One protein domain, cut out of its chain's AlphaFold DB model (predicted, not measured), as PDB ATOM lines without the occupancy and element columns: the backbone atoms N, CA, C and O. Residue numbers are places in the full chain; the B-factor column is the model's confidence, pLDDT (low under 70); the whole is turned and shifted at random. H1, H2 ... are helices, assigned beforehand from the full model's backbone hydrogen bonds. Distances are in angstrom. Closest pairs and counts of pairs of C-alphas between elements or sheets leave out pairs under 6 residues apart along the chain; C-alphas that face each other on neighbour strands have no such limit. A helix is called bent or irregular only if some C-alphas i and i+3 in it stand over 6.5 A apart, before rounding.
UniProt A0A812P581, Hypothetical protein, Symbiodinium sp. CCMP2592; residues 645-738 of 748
ATOM      1  N   LYS A 645       5.202  16.183  -2.080       77.88
ATOM      2  CA  LYS A 645       4.158  17.194  -2.354       77.88
ATOM      3  C   LYS A 645       2.749  16.752  -1.931       77.88
ATOM      4  O   LYS A 645       1.808  17.536  -2.035       77.88
ATOM      5  N   ARG A 646       2.573  15.518  -1.438       83.81
ATOM      6  CA  ARG A 646       1.277  14.983  -0.973       83.81
ATOM      7  C   ARG A 646       0.741  15.729   0.265       83.81
ATOM      8  O   ARG A 646      -0.452  16.031   0.238       83.81
ATOM      9  N   PRO A 647       1.553  16.110   1.280       90.44
ATOM     10  CA  PRO A 647       1.109  16.987   2.369       90.44
ATOM     11  C   PRO A 647       0.679  18.369   1.862       90.44
ATOM     12  O   PRO A 647      -0.445  18.782   2.121       90.44
ATOM     13  N   TYR A 648       1.504  19.024   1.041       93.62
ATOM     14  CA  TYR A 648       1.212  20.339   0.452       93.62
ATOM     15  C   TYR A 648      -0.111  20.362  -0.336       93.62
ATOM     16  O   TYR A 648      -0.961  21.220  -0.104       93.62
ATOM     17  N   TYR A 649      -0.354  19.387  -1.223       93.62
ATOM     18  CA  TYR A 649      -1.629  19.304  -1.950       93.62
ATOM     19  C   TYR A 649      -2.821  18.943  -1.047       93.62
ATOM     20  O   TYR A 649      -3.938  19.377  -1.333       93.62
ATOM     21  N   LYS A 650      -2.603  18.190   0.041       94.00
ATOM     22  CA  LYS A 650      -3.625  17.899   1.060       94.00
ATOM     23  C   LYS A 650      -4.007  19.182   1.813       94.00
ATOM     24  O   LYS A 650      -5.185  19.527   1.828       94.00
ATOM     25  N   ALA A 651      -3.027  19.908   2.356       95.38
ATOM     26  CA  ALA A 651      -3.215  21.179   3.057       95.38
ATOM     27  C   ALA A 651      -3.926  22.211   2.168       95.38
ATOM     28  O   ALA A 651      -4.967  22.742   2.550       95.38
ATOM     29  N   LYS A 652      -3.454  22.384   0.926       96.69
ATOM     30  CA  LYS A 652      -4.096  23.220  -0.097       96.69
ATOM     31  C   LYS A 652      -5.564  22.870  -0.331       96.69
ATOM     32  O   LYS A 652      -6.401  23.765  -0.413       96.69
ATOM     33  N   PHE A 653      -5.885  21.582  -0.481       96.94
ATOM     34  CA  PHE A 653      -7.258  21.159  -0.754       96.94
ATOM     35  C   PHE A 653      -8.191  21.467   0.422       96.94
ATOM     36  O   PHE A 653      -9.271  22.018   0.209       96.94
ATOM     37  N   PHE A 654      -7.766  21.154   1.651       97.38
ATOM     38  CA  PHE A 654      -8.552  21.446   2.850       97.38
ATOM     39  C   PHE A 654      -8.699  22.952   3.076       97.38
ATOM     40  O   PHE A 654      -9.825  23.425   3.166       97.38
ATOM     41  N   ALA A 655      -7.614  23.729   3.011       97.88
ATOM     42  CA  ALA A 655      -7.660  25.186   3.144       97.88
ATOM     43  C   ALA A 655      -8.679  25.853   2.203       97.88
ATOM     44  O   ALA A 655      -9.425  26.730   2.636       97.88
ATOM     45  N   ILE A 656      -8.758  25.422   0.937       98.06
ATOM     46  CA  ILE A 656      -9.715  25.975  -0.035       98.06
ATOM     47  C   ILE A 656     -11.146  25.506   0.240       98.06
ATOM     48  O   ILE A 656     -12.066  26.324   0.226       98.06
ATOM     49  N   ARG A 657     -11.345  24.215   0.531       97.56
ATOM     50  CA  ARG A 657     -12.663  23.655   0.870       97.56
ATOM     51  C   ARG A 657     -13.245  24.296   2.134       97.56
ATOM     52  O   ARG A 657     -14.440  24.588   2.175       97.56
ATOM     53  N   ASP A 658     -12.415  24.510   3.144       97.69
ATOM     54  CA  ASP A 658     -12.840  24.912   4.484       97.69
ATOM     55  C   ASP A 658     -13.042  26.431   4.529       97.69
ATOM     56  O   ASP A 658     -14.131  26.890   4.860       97.69
ATOM     57  N   ALA A 659     -12.112  27.223   3.978       98.12
ATOM     58  CA  ALA A 659     -12.346  28.655   3.769       98.12
ATOM     59  C   ALA A 659     -13.594  28.936   2.903       98.12
ATOM     60  O   ALA A 659     -14.285  29.928   3.136       98.12
ATOM     61  N   TYR A 660     -13.928  28.066   1.940       98.31
ATOM     62  CA  TYR A 660     -15.177  28.192   1.193       98.31
ATOM     63  C   TYR A 660     -16.419  27.916   2.056       98.31
ATOM     64  O   TYR A 660     -17.344  28.731   2.071       98.31
ATOM     65  N   ASN A 661     -16.454  26.792   2.781       97.00
ATOM     66  CA  ASN A 661     -17.606  26.429   3.613       97.00
ATOM     67  C   ASN A 661     -17.822  27.406   4.775       97.00
ATOM     68  O   ASN A 661     -18.959  27.811   5.007       97.00
ATOM     69  N   ASP A 662     -16.751  27.828   5.440       96.88
ATOM     70  CA  ASP A 662     -16.838  28.580   6.692       96.88
ATOM     71  C   ASP A 662     -17.003  30.089   6.449       96.88
ATOM     72  O   ASP A 662     -17.645  30.783   7.235       96.88
ATOM     73  N   ARG A 663     -16.415  30.627   5.363       97.50
ATOM     74  CA  ARG A 663     -16.292  32.087   5.152       97.50
ATOM     75  C   ARG A 663     -17.018  32.642   3.928       97.50
ATOM     76  O   ARG A 663     -17.197  33.857   3.840       97.50
ATOM     77  N   ILE A 664     -17.395  31.792   2.971       97.62
ATOM     78  CA  ILE A 664     -18.027  32.211   1.706       97.62
ATOM     79  C   ILE A 664     -19.460  31.695   1.613       97.62
ATOM     80  O   ILE A 664     -20.372  32.450   1.281       97.62
ATOM     81  N   ARG A 665     -19.678  30.420   1.942       97.31
ATOM     82  CA  ARG A 665     -20.955  29.724   1.754       97.31
ATOM     83  C   ARG A 665     -22.139  30.385   2.469       97.31
ATOM     84  O   ARG A 665     -23.225  30.398   1.895       97.31
ATOM     85  N   VAL A 666     -21.918  30.945   3.663       96.56
ATOM     86  CA  VAL A 666     -22.923  31.664   4.480       96.56
ATOM     87  C   VAL A 666     -23.589  32.805   3.698       96.56
ATOM     88  O   VAL A 666     -24.791  33.030   3.808       96.56
ATOM     89  N   PHE A 667     -22.825  33.484   2.842       97.56
ATOM     90  CA  PHE A 667     -23.277  34.663   2.104       97.56
ATOM     91  C   PHE A 667     -23.859  34.351   0.722       97.56
ATOM     92  O   PHE A 667     -24.088  35.291  -0.029       97.56
ATOM     93  N   LEU A 668     -24.058  33.082   0.331       97.31
ATOM     94  CA  LEU A 668     -24.410  32.703  -1.049       97.31
ATOM     95  C   LEU A 668     -25.611  31.756  -1.150       97.31
ATOM     96  O   LEU A 668     -25.709  30.784  -0.413       97.31
ATOM     97  N   THR A 669     -26.468  31.947  -2.154       95.56
ATOM     98  CA  THR A 669     -27.611  31.055  -2.456       95.56
ATOM     99  C   THR A 669     -27.253  29.881  -3.372       95.56
ATOM    100  O   THR A 669     -27.873  28.820  -3.316       95.56
ATOM    101  N   ASN A 670     -26.261  30.048  -4.253       93.06
ATOM    102  CA  ASN A 670     -25.962  29.119  -5.356       93.06
ATOM    103  C   ASN A 670     -24.641  28.348  -5.145       93.06
ATOM    104  O   ASN A 670     -23.827  28.229  -6.069       93.06
ATOM    105  N   HIS A 671     -24.419  27.813  -3.935       93.75
ATOM    106  CA  HIS A 671     -23.094  27.356  -3.483       93.75
ATOM    107  C   HIS A 671     -22.345  26.441  -4.475       93.75
ATOM    108  O   HIS A 671     -21.145  26.601  -4.655       93.75
ATOM    109  N   SER A 672     -23.016  25.497  -5.146       92.81
ATOM    110  CA  SER A 672     -22.344  24.502  -6.006       92.81
ATOM    111  C   SER A 672     -21.748  25.065  -7.301       92.81
ATOM    112  O   SER A 672     -20.896  24.421  -7.905       92.81
ATOM    113  N   LYS A 673     -22.178  26.254  -7.744       95.12
ATOM    114  CA  LYS A 673     -21.554  26.970  -8.873       95.12
ATOM    115  C   LYS A 673     -20.443  27.903  -8.400       95.12
ATOM    116  O   LYS A 673     -19.457  28.081  -9.108       95.12
ATOM    117  N   MET A 674     -20.624  28.494  -7.220       97.06
ATOM    118  CA  MET A 674     -19.700  29.485  -6.673       97.06
ATOM    119  C   MET A 674     -18.485  28.848  -5.999       97.06
ATOM    120  O   MET A 674     -17.423  29.453  -6.004       97.06
ATOM    121  N   GLU A 675     -18.591  27.596  -5.548       97.00
ATOM    122  CA  GLU A 675     -17.442  26.770  -5.165       97.00
ATOM    123  C   GLU A 675     -16.509  26.603  -6.374       97.00
ATOM    124  O   GLU A 675     -15.340  26.973  -6.334       97.00
ATOM    125  N   ASP A 676     -17.067  26.155  -7.500       96.75
ATOM    126  CA  ASP A 676     -16.371  25.958  -8.776       96.75
ATOM    127  C   ASP A 676     -15.768  27.265  -9.342       96.75
ATOM    128  O   ASP A 676     -14.776  27.229 -10.073       96.75
ATOM    129  N   ALA A 677     -16.347  28.423  -9.000       97.56
ATOM    130  CA  ALA A 677     -15.803  29.745  -9.305       97.56
ATOM    131  C   ALA A 677     -14.669  30.142  -8.342       97.56
ATOM    132  O   ALA A 677     -13.615  30.581  -8.802       97.56
ATOM    133  N   PHE A 678     -14.831  29.919  -7.035       98.12
ATOM    134  CA  PHE A 678     -13.815  30.200  -6.019       98.12
ATOM    135  C   PHE A 678     -12.546  29.364  -6.229       98.12
ATOM    136  O   PHE A 678     -11.448  29.916  -6.220       98.12
ATOM    137  N   TRP A 679     -12.673  28.070  -6.554       97.88
ATOM    138  CA  TRP A 679     -11.535  27.225  -6.947       97.88
ATOM    139  C   TRP A 679     -10.747  27.813  -8.129       97.88
ATOM    140  O   TRP A 679      -9.524  27.681  -8.174       97.88
ATOM    141  N   ARG A 680     -11.416  28.477  -9.084       97.56
ATOM    142  CA  ARG A 680     -10.763  29.117 -10.241       97.56
ATOM    143  C   ARG A 680     -10.148  30.467  -9.894       97.56
ATOM    144  O   ARG A 680      -9.056  30.736 -10.381       97.56
ATOM    145  N   TYR A 681     -10.813  31.266  -9.059       97.94
ATOM    146  CA  TYR A 681     -10.293  32.528  -8.526       97.94
ATOM    147  C   TYR A 681      -9.005  32.288  -7.732       97.94
ATOM    148  O   TYR A 681      -7.951  32.807  -8.085       97.94
ATOM    149  N   VAL A 682      -9.040  31.372  -6.760       97.94
ATOM    150  CA  VAL A 682      -7.856  30.964  -5.994       97.94
ATOM    151  C   VAL A 682      -6.775  30.388  -6.921       97.94
ATOM    152  O   VAL A 682      -5.615  30.777  -6.840       97.94
ATOM    153  N   ALA A 683      -7.129  29.540  -7.896       97.25
ATOM    154  CA  ALA A 683      -6.175  29.043  -8.897       97.25
ATOM    155  C   ALA A 683      -5.718  30.087  -9.944       97.25
ATOM    156  O   ALA A 683      -4.910  29.753 -10.820       97.25
ATOM    157  N   GLN A 684      -6.219  31.321  -9.902       97.62
ATOM    158  CA  GLN A 684      -5.698  32.472 -10.639       97.62
ATOM    159  C   GLN A 684      -4.765  33.288  -9.739       97.62
ATOM    160  O   GLN A 684      -3.639  33.548 -10.149       97.62
ATOM    161  N   GLU A 685      -5.172  33.571  -8.504       97.00
ATOM    162  CA  GLU A 685      -4.394  34.364  -7.544       97.00
ATOM    163  C   GLU A 685      -3.120  33.646  -7.057       97.00
ATOM    164  O   GLU A 685      -2.082  34.258  -6.843       97.00
ATOM    165  N   ILE A 686      -3.113  32.310  -7.016       96.31
ATOM    166  CA  ILE A 686      -1.884  31.530  -6.763       96.31
ATOM    167  C   ILE A 686      -0.856  31.670  -7.912       96.31
ATOM    168  O   ILE A 686       0.308  31.309  -7.754       96.31
ATOM    169  N   LYS A 687      -1.255  32.166  -9.095       96.50
ATOM    170  CA  LYS A 687      -0.326  32.418 -10.214       96.50
ATOM    171  C   LYS A 687       0.310  33.805 -10.157       96.50
ATOM    172  O   LYS A 687       1.338  33.993 -10.796       96.50
ATOM    173  N   THR A 688      -0.304  34.757  -9.452       96.06
ATOM    174  CA  THR A 688       0.303  36.060  -9.136       96.06
ATOM    175  C   THR A 688       1.159  35.943  -7.876       96.06
ATOM    176  O   THR A 688       2.278  36.442  -7.867       96.06
ATOM    177  N   SER A 689       0.675  35.216  -6.861       95.19
ATOM    178  CA  SER A 689       1.372  34.961  -5.593       95.19
ATOM    179  C   SER A 689       1.466  33.451  -5.301       95.19
ATOM    180  O   SER A 689       0.533  32.879  -4.725       95.19
ATOM    181  N   PRO A 690       2.551  32.759  -5.705       95.81
ATOM    182  CA  PRO A 690       2.738  31.348  -5.381       95.81
ATOM    183  C   PRO A 690       2.950  31.155  -3.873       95.81
ATOM    184  O   PRO A 690       3.712  31.878  -3.243       95.81
ATOM    185  N   VAL A 691       2.280  30.153  -3.300       96.50
ATOM    186  CA  VAL A 691       2.459  29.750  -1.895       96.50
ATOM    187  C   VAL A 691       3.462  28.606  -1.854       96.50
ATOM    188  O   VAL A 691       3.203  27.553  -2.450       96.50
ATOM    189  N   GLU A 692       4.592  28.806  -1.184       95.00
ATOM    190  CA  GLU A 692       5.663  27.805  -1.104       95.00
ATOM    191  C   GLU A 692       5.422  26.814   0.046       95.00
ATOM    192  O   GLU A 692       5.437  25.602  -0.182       95.00
ATOM    193  N   ASP A 693       5.074  27.316   1.233       96.12
ATOM    194  CA  ASP A 693       4.827  26.495   2.423       96.12
ATOM    195  C   ASP A 693       3.485  25.750   2.413       96.12
ATOM    196  O   ASP A 693       2.471  26.202   1.868       96.12
ATOM    197  N   ALA A 694       3.458  24.588   3.070       94.75
ATOM    198  CA  ALA A 694       2.238  23.806   3.250       94.75
ATOM    199  C   ALA A 694       1.280  24.448   4.273       94.75
ATOM    200  O   ALA A 694       0.064  24.430   4.072       94.75
ATOM    201  N   ASP A 695       1.818  25.045   5.334       96.62
ATOM    202  CA  ASP A 695       1.034  25.518   6.480       96.62
ATOM    203  C   ASP A 695       0.555  26.971   6.334       96.62
ATOM    204  O   ASP A 695      -0.367  27.392   7.026       96.62
ATOM    205  N   ALA A 696       1.074  27.708   5.345       97.56
ATOM    206  CA  ALA A 696       0.557  29.019   4.939       97.56
ATOM    207  C   ALA A 696      -0.780  28.936   4.165       97.56
ATOM    208  O   ALA A 696      -1.498  29.936   4.041       97.56
ATOM    209  N   TRP A 697      -1.154  27.754   3.647       97.25
ATOM    210  CA  TRP A 697      -2.362  27.569   2.826       97.25
ATOM    211  C   TRP A 697      -3.664  28.087   3.463       97.25
ATOM    212  O   TRP A 697      -4.414  28.772   2.758       97.25
ATOM    213  N   PRO A 698      -3.974  27.816   4.749       97.81
ATOM    214  CA  PRO A 698      -5.178  28.330   5.391       97.81
ATOM    215  C   PRO A 698      -5.219  29.858   5.426       97.81
ATOM    216  O   PRO A 698      -6.258  30.437   5.123       97.81
ATOM    217  N   GLU A 699      -4.114  30.528   5.756       97.31
ATOM    218  CA  GLU A 699      -4.089  31.989   5.908       97.31
ATOM    219  C   GLU A 699      -4.192  32.717   4.569       97.31
ATOM    220  O   GLU A 699      -5.022  33.617   4.417       97.31
ATOM    221  N   VAL A 700      -3.424  32.268   3.570       97.75
ATOM    222  CA  VAL A 700      -3.460  32.839   2.219       97.75
ATOM    223  C   VAL A 700      -4.864  32.725   1.622       97.75
ATOM    224  O   VAL A 700      -5.406  33.704   1.104       97.75
ATOM    225  N   VAL A 701      -5.518  31.566   1.753       97.88
ATOM    226  CA  VAL A 701      -6.866  31.385   1.198       97.88
ATOM    227  C   VAL A 701      -7.933  32.106   2.032       97.88
ATOM    228  O   VAL A 701      -8.854  32.686   1.454       97.88
ATOM    229  N   ARG A 702      -7.795  32.179   3.367       97.50
ATOM    230  CA  ARG A 702      -8.636  33.043   4.222       97.50
ATOM    231  C   ARG A 702      -8.556  34.509   3.785       97.50
ATOM    232  O   ARG A 702      -9.588  35.181   3.738       97.50
ATOM    233  N   ALA A 703      -7.372  35.001   3.417       97.12
ATOM    234  CA  ALA A 703      -7.202  36.361   2.916       97.12
ATOM    235  C   ALA A 703      -7.905  36.594   1.564       97.12
ATOM    236  O   ALA A 703      -8.459  37.678   1.365       97.12
ATOM    237  N   MET A 704      -7.939  35.581   0.689       98.06
ATOM    238  CA  MET A 704      -8.606  35.614  -0.621       98.06
ATOM    239  C   MET A 704     -10.145  35.621  -0.547       98.06
ATOM    240  O   MET A 704     -10.783  36.115  -1.477       98.06
ATOM    241  N   THR A 705     -10.776  35.120   0.528       98.12
ATOM    242  CA  THR A 705     -12.256  35.017   0.582       98.12
ATOM    243  C   THR A 705     -12.962  36.370   0.509       98.12
ATOM    244  O   THR A 705     -14.028  36.472  -0.093       98.12
ATOM    245  N   TYR A 706     -12.349  37.415   1.073       98.19
ATOM    246  CA  TYR A 706     -12.866  38.782   1.006       98.19
ATOM    247  C   TYR A 706     -12.815  39.353  -0.417       98.19
ATOM    248  O   TYR A 706     -13.795  39.932  -0.876       98.19
ATOM    249  N   GLY A 707     -11.697  39.155  -1.127       97.62
ATOM    250  CA  GLY A 707     -11.533  39.616  -2.509       97.62
ATOM    251  C   GLY A 707     -12.526  38.945  -3.458       97.62
ATOM    252  O   GLY A 707     -13.151  39.622  -4.262       97.62
ATOM    253  N   PHE A 708     -12.753  37.638  -3.285       98.00
ATOM    254  CA  PHE A 708     -13.775  36.902  -4.034       98.00
ATOM    255  C   PHE A 708     -15.198  37.412  -3.762       98.00
ATOM    256  O   PHE A 708     -15.959  37.621  -4.698       98.00
ATOM    257  N   LEU A 709     -15.573  37.626  -2.496       97.81
ATOM    258  CA  LEU A 709     -16.915  38.117  -2.149       97.81
ATOM    259  C   LEU A 709     -17.158  39.582  -2.534       97.81
ATOM    260  O   LEU A 709     -18.316  39.975  -2.625       97.81
ATOM    261  N   SER A 710     -16.098  40.364  -2.762       96.81
ATOM    262  CA  SER A 710     -16.173  41.777  -3.172       96.81
ATOM    263  C   SER A 710     -16.189  41.974  -4.697       96.81
ATOM    264  O   SER A 710     -16.193  43.111  -5.156       96.81
ATOM    265  N   ASP A 711     -16.171  40.897  -5.489       97.00
ATOM    266  CA  ASP A 711     -16.308  40.951  -6.948       97.00
ATOM    267  C   ASP A 711     -17.791  41.075  -7.349       97.00
ATOM    268  O   ASP A 711     -18.615  40.217  -7.019       97.00
ATOM    269  N   ASP A 712     -18.123  42.103  -8.138       96.12
ATOM    270  CA  ASP A 712     -19.445  42.314  -8.747       96.12
ATOM    271  C   ASP A 712     -19.983  41.075  -9.481       96.12
ATOM    272  O   ASP A 712     -21.201  40.903  -9.611       96.12
ATOM    273  N   SER A 713     -19.112  40.182  -9.968       95.75
ATOM    274  CA  SER A 713     -19.516  38.925 -10.604       95.75
ATOM    275  C   SER A 713     -20.226  37.956  -9.643       95.75
ATOM    276  O   SER A 713     -21.064  37.160 -10.085       95.75
ATOM    277  N   VAL A 714     -19.954  38.063  -8.337       96.44
ATOM    278  CA  VAL A 714     -20.525  37.236  -7.261       96.44
ATOM    279  C   VAL A 714     -21.847  37.804  -6.732       96.44
ATOM    280  O   VAL A 714     -22.713  37.014  -6.342       96.44
ATOM    281  N   SER A 715     -22.051  39.128  -6.800       95.38
ATOM    282  CA  SER A 715     -23.221  39.860  -6.265       95.38
ATOM    283  C   SER A 715     -24.570  39.153  -6.472       95.38
ATOM    284  O   SER A 715     -25.298  38.854  -5.530       95.38
ATOM    285  N   LYS A 716     -24.848  38.749  -7.717       96.06
ATOM    286  CA  LYS A 716     -26.083  38.078  -8.183       96.06
ATOM    287  C   LYS A 716     -26.319  36.680  -7.602       96.06
ATOM    288  O   LYS A 716     -27.242  35.981  -8.026       96.06
ATOM    289  N   THR A 717     -25.455  36.227  -6.701       96.56
ATOM    290  CA  THR A 717     -25.556  34.942  -6.009       96.56
ATOM    291  C   THR A 717     -25.514  35.066  -4.492       96.56
ATOM    292  O   THR A 717     -25.537  34.022  -3.832       96.56
ATOM    293  N   TRP A 718     -25.504  36.285  -3.937       97.62
ATOM    294  CA  TRP A 718     -25.595  36.498  -2.494       97.62
ATOM    295  C   TRP A 718     -26.910  35.946  -1.896       97.62
ATOM    296  O   TRP A 718     -27.887  35.693  -2.608       97.62
ATOM    297  N   THR A 719     -26.912  35.681  -0.588       97.38
ATOM    298  CA  THR A 719     -28.124  35.650   0.259       97.38
ATOM    299  C   THR A 719     -28.551  37.080   0.596       97.38
ATOM    300  O   THR A 719     -27.753  37.993   0.417       97.38
ATOM    301  N   SER A 720     -29.749  37.293   1.151       96.88
ATOM    302  CA  SER A 720     -30.141  38.608   1.697       96.88
ATOM    303  C   SER A 720     -29.103  39.137   2.695       96.88
ATOM    304  O   SER A 720     -28.592  40.234   2.532       96.88
ATOM    305  N   GLU A 721     -28.649  38.298   3.632       95.62
ATOM    306  CA  GLU A 721     -27.587  38.647   4.590       95.62
ATOM    307  C   GLU A 721     -26.211  38.939   3.956       95.62
ATOM    308  O   GLU A 721     -25.332  39.513   4.614       95.62
ATOM    309  N   GLY A 722     -25.996  38.487   2.717       96.19
ATOM    310  CA  GLY A 722     -24.848  38.834   1.885       96.19
ATOM    311  C   GLY A 722     -25.065  40.148   1.143       96.19
ATOM    312  O   GLY A 722     -24.176  40.987   1.158       96.19
ATOM    313  N   GLU A 723     -26.247  40.360   0.570       96.88
ATOM    314  CA  GLU A 723     -26.646  41.573  -0.145       96.88
ATOM    315  C   GLU A 723     -26.663  42.787   0.797       96.88
ATOM    316  O   GLU A 723     -25.874  43.710   0.598       96.88
ATOM    317  N   ASP A 724     -27.406  42.721   1.908       96.69
ATOM    318  CA  ASP A 724     -27.468  43.753   2.960       96.69
ATOM    319  C   ASP A 724     -26.080  44.160   3.487       96.69
ATOM    320  O   ASP A 724     -25.860  45.293   3.924       96.69
ATOM    321  N   PHE A 725     -25.132  43.216   3.479       97.00
ATOM    322  CA  PHE A 725     -23.785  43.423   3.994       97.00
ATOM    323  C   PHE A 725     -22.819  43.947   2.930       97.00
ATOM    324  O   PHE A 725     -22.155  44.952   3.169       97.00
ATOM    325  N   PHE A 726     -22.725  43.289   1.771       96.75
ATOM    326  CA  PHE A 726     -21.733  43.592   0.738       96.75
ATOM    327  C   PHE A 726     -22.118  44.761  -0.176       96.75
ATOM    328  O   PHE A 726     -21.211  45.419  -0.685       96.75
ATOM    329  N   VAL A 727     -23.406  45.120  -0.292       95.31
ATOM    330  CA  VAL A 727     -23.842  46.368  -0.962       95.31
ATOM    331  C   VAL A 727     -23.234  47.616  -0.301       95.31
ATOM    332  O   VAL A 727     -23.003  48.616  -0.971       95.31
ATOM    333  N   GLN A 728     -22.888  47.557   0.992       94.81
ATOM    334  CA  GLN A 728     -22.205  48.649   1.704       94.81
ATOM    335  C   GLN A 728     -20.671  48.673   1.511       94.81
ATOM    336  O   GLN A 728     -19.986  49.393   2.240       94.81
ATOM    337  N   CYS A 729     -20.113  47.851   0.610       94.69
ATOM    338  CA  CYS A 729     -18.667  47.642   0.416       94.69
ATOM    339  C   CYS A 729     -17.881  47.546   1.751       94.69
ATOM    340  O   CYS A 729     -16.951  48.320   2.008       94.69
ATOM    341  N   PRO A 730     -18.266  46.628   2.658       96.12
ATOM    342  CA  PRO A 730     -17.812  46.617   4.041       96.12
ATOM    343  C   PRO A 730     -16.324  46.284   4.097       96.12
ATOM    344  O   PRO A 730     -15.879  45.296   3.515       96.12
ATOM    345  N   SER A 731     -15.533  47.077   4.822       97.88
ATOM    346  CA  SER A 731     -14.085  46.853   4.914       97.88
ATOM    347  C   SER A 731     -13.748  45.454   5.451       97.88
ATOM    348  O   SER A 731     -14.482  44.896   6.272       97.88
ATOM    349  N   LYS A 732     -12.592  44.898   5.056       96.88
ATOM    350  CA  LYS A 732     -12.141  43.561   5.494       96.88
ATOM    351  C   LYS A 732     -12.233  43.359   7.018       96.88
ATOM    352  O   LYS A 732     -12.621  42.286   7.460       96.88
ATOM    353  N   LYS A 733     -11.985  44.401   7.828       97.50
ATOM    354  CA  LYS A 733     -12.167  44.362   9.295       97.50
ATOM    355  C   LYS A 733     -13.624  44.090   9.716       97.50
ATOM    356  O   LYS A 733     -13.839  43.274  10.607       97.50
ATOM    357  N   LYS A 734     -14.619  44.718   9.069       97.62
ATOM    358  CA  LYS A 734     -16.052  44.434   9.297       97.62
ATOM    359  C   LYS A 734     -16.408  43.000   8.886       97.62
ATOM    360  O   LYS A 734     -17.168  42.344   9.590       97.62
ATOM    361  N   TYR A 735     -15.848  42.501   7.781       97.44
ATOM    362  CA  TYR A 735     -16.069  41.127   7.311       97.44
ATOM    363  C   TYR A 735     -15.533  40.073   8.294       97.44
ATOM    364  O   TYR A 735     -16.290  39.195   8.700       97.44
ATOM    365  N   GLU A 736     -14.285  40.197   8.767       97.38
ATOM    366  CA  GLU A 736     -13.742  39.293   9.799       97.38
ATOM    367  C   GLU A 736     -14.559  39.356  11.107       97.38
ATOM    368  O   GLU A 736     -14.779  38.331  11.750       97.38
ATOM    369  N   ALA A 737     -15.061  40.537  11.493       97.75
ATOM    370  CA  ALA A 737     -15.933  40.684  12.660       97.75
ATOM    371  C   ALA A 737     -17.291  39.976  12.478       97.75
ATOM    372  O   ALA A 737     -17.729  39.265  13.384       97.75
ATOM    373  N   LYS A 738     -17.932  40.096  11.304       97.25
ATOM    374  CA  LYS A 738     -19.193  39.391  11.007       97.25
ATOM    375  C   LYS A 738     -18.989  37.869  10.962       97.25
ATOM    376  O   LYS A 738     -19.817  37.138  11.497       97.25
TER     377      LYS A 738
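Overview. This is residues 645 to 738 of the 748 residues of the protein "Hypothetical protein" of Symbiodinium sp. CCMP2592 (UniProt A0A812P581). Three longer helices, H1, H2 and H3, pack with crossed lines, their centres at the corners of a triangle, and three short helices, H4, H5 and H6, gather loosely round the part where H3 ends. H1 begins at one end of the long axis, and H5 lies at the other. The printed part has 94 residues with six named helices, H1 to H6 in order along the chain, and no named strand; its class is all helix. It is compact, with a radius of gyration of the C-alphas of 13.3 A, yet elongated in outline, spanning 41 by 27 by 22 A.

Along the chain. Find C-alpha 646 at (1.277, 14.983, -0.973); from there H1, residues 646 to 663, runs 25.3 A to C-alpha 663 at (-16.292, 32.087, 5.152). H2, residues 671 to 688, also has 18 residues and covers 25.6 A. H3, residues 697 to 709, covers 18.6 A; it is neither bent nor irregular, but only just: C-alphas 703 and 706 are 6.4 A apart. Then look for H4 at residues 712 to 715, H5 at residues 720 to 726, and H6 at residues 732 to 738, ending at C-alpha 738 (-19.193, 39.391, 11.007).

Arrangement. Start at H1, which touches H3 with 17 pairs of C-alphas within 8 A; the closest are those of Ala 655 and Pro 698, 4.6 A apart. These two run the same way at a steep tilt of 37 degrees, only just steep. With residues 656 to 660 alone H1 touches H2, opposite ways at a steep tilt of 53 degrees; the closest C-alphas are those of Tyr 660 and Glu 675, 6.9 A apart. H2 touches H3 with residues 678 to 682 alone, opposite ways at a steep tilt of 65 degrees, and the C-alphas of Phe 678 and Phe 708 come closest, at 7.0 A. Moving outward, H6 is close to H3 but not clearly touching, about perpendicular at 86 degrees, with the closest C-alphas, of Tyr 706 and Lys 732, 6.6 A apart. H5 is likewise close to H3 but not clearly touching, at 82 degrees, the closest C-alphas being those of Leu 709 and Phe 726, 7.8 A apart. H4 is close to H3 but not clearly touching, at 7.5 A between the closest C-alphas, of Phe 708 and Val 714. H5 and H6 are apart. In H1 and H6 every O i to N i+4 pair is within hydrogen-bond range, against 10 of 14 in H2, 7 of 9 in H3 and 2 of 3 in H5; H4 is too short for such a pair.

Size, cuts and confidence. The two C-alphas farthest apart, of Lys 645 and Asp 724, are separated by 41.6 A. The printed part has no cut and no long link. The mean pLDDT of the printed part is 96.3, and no printed residue is under 70.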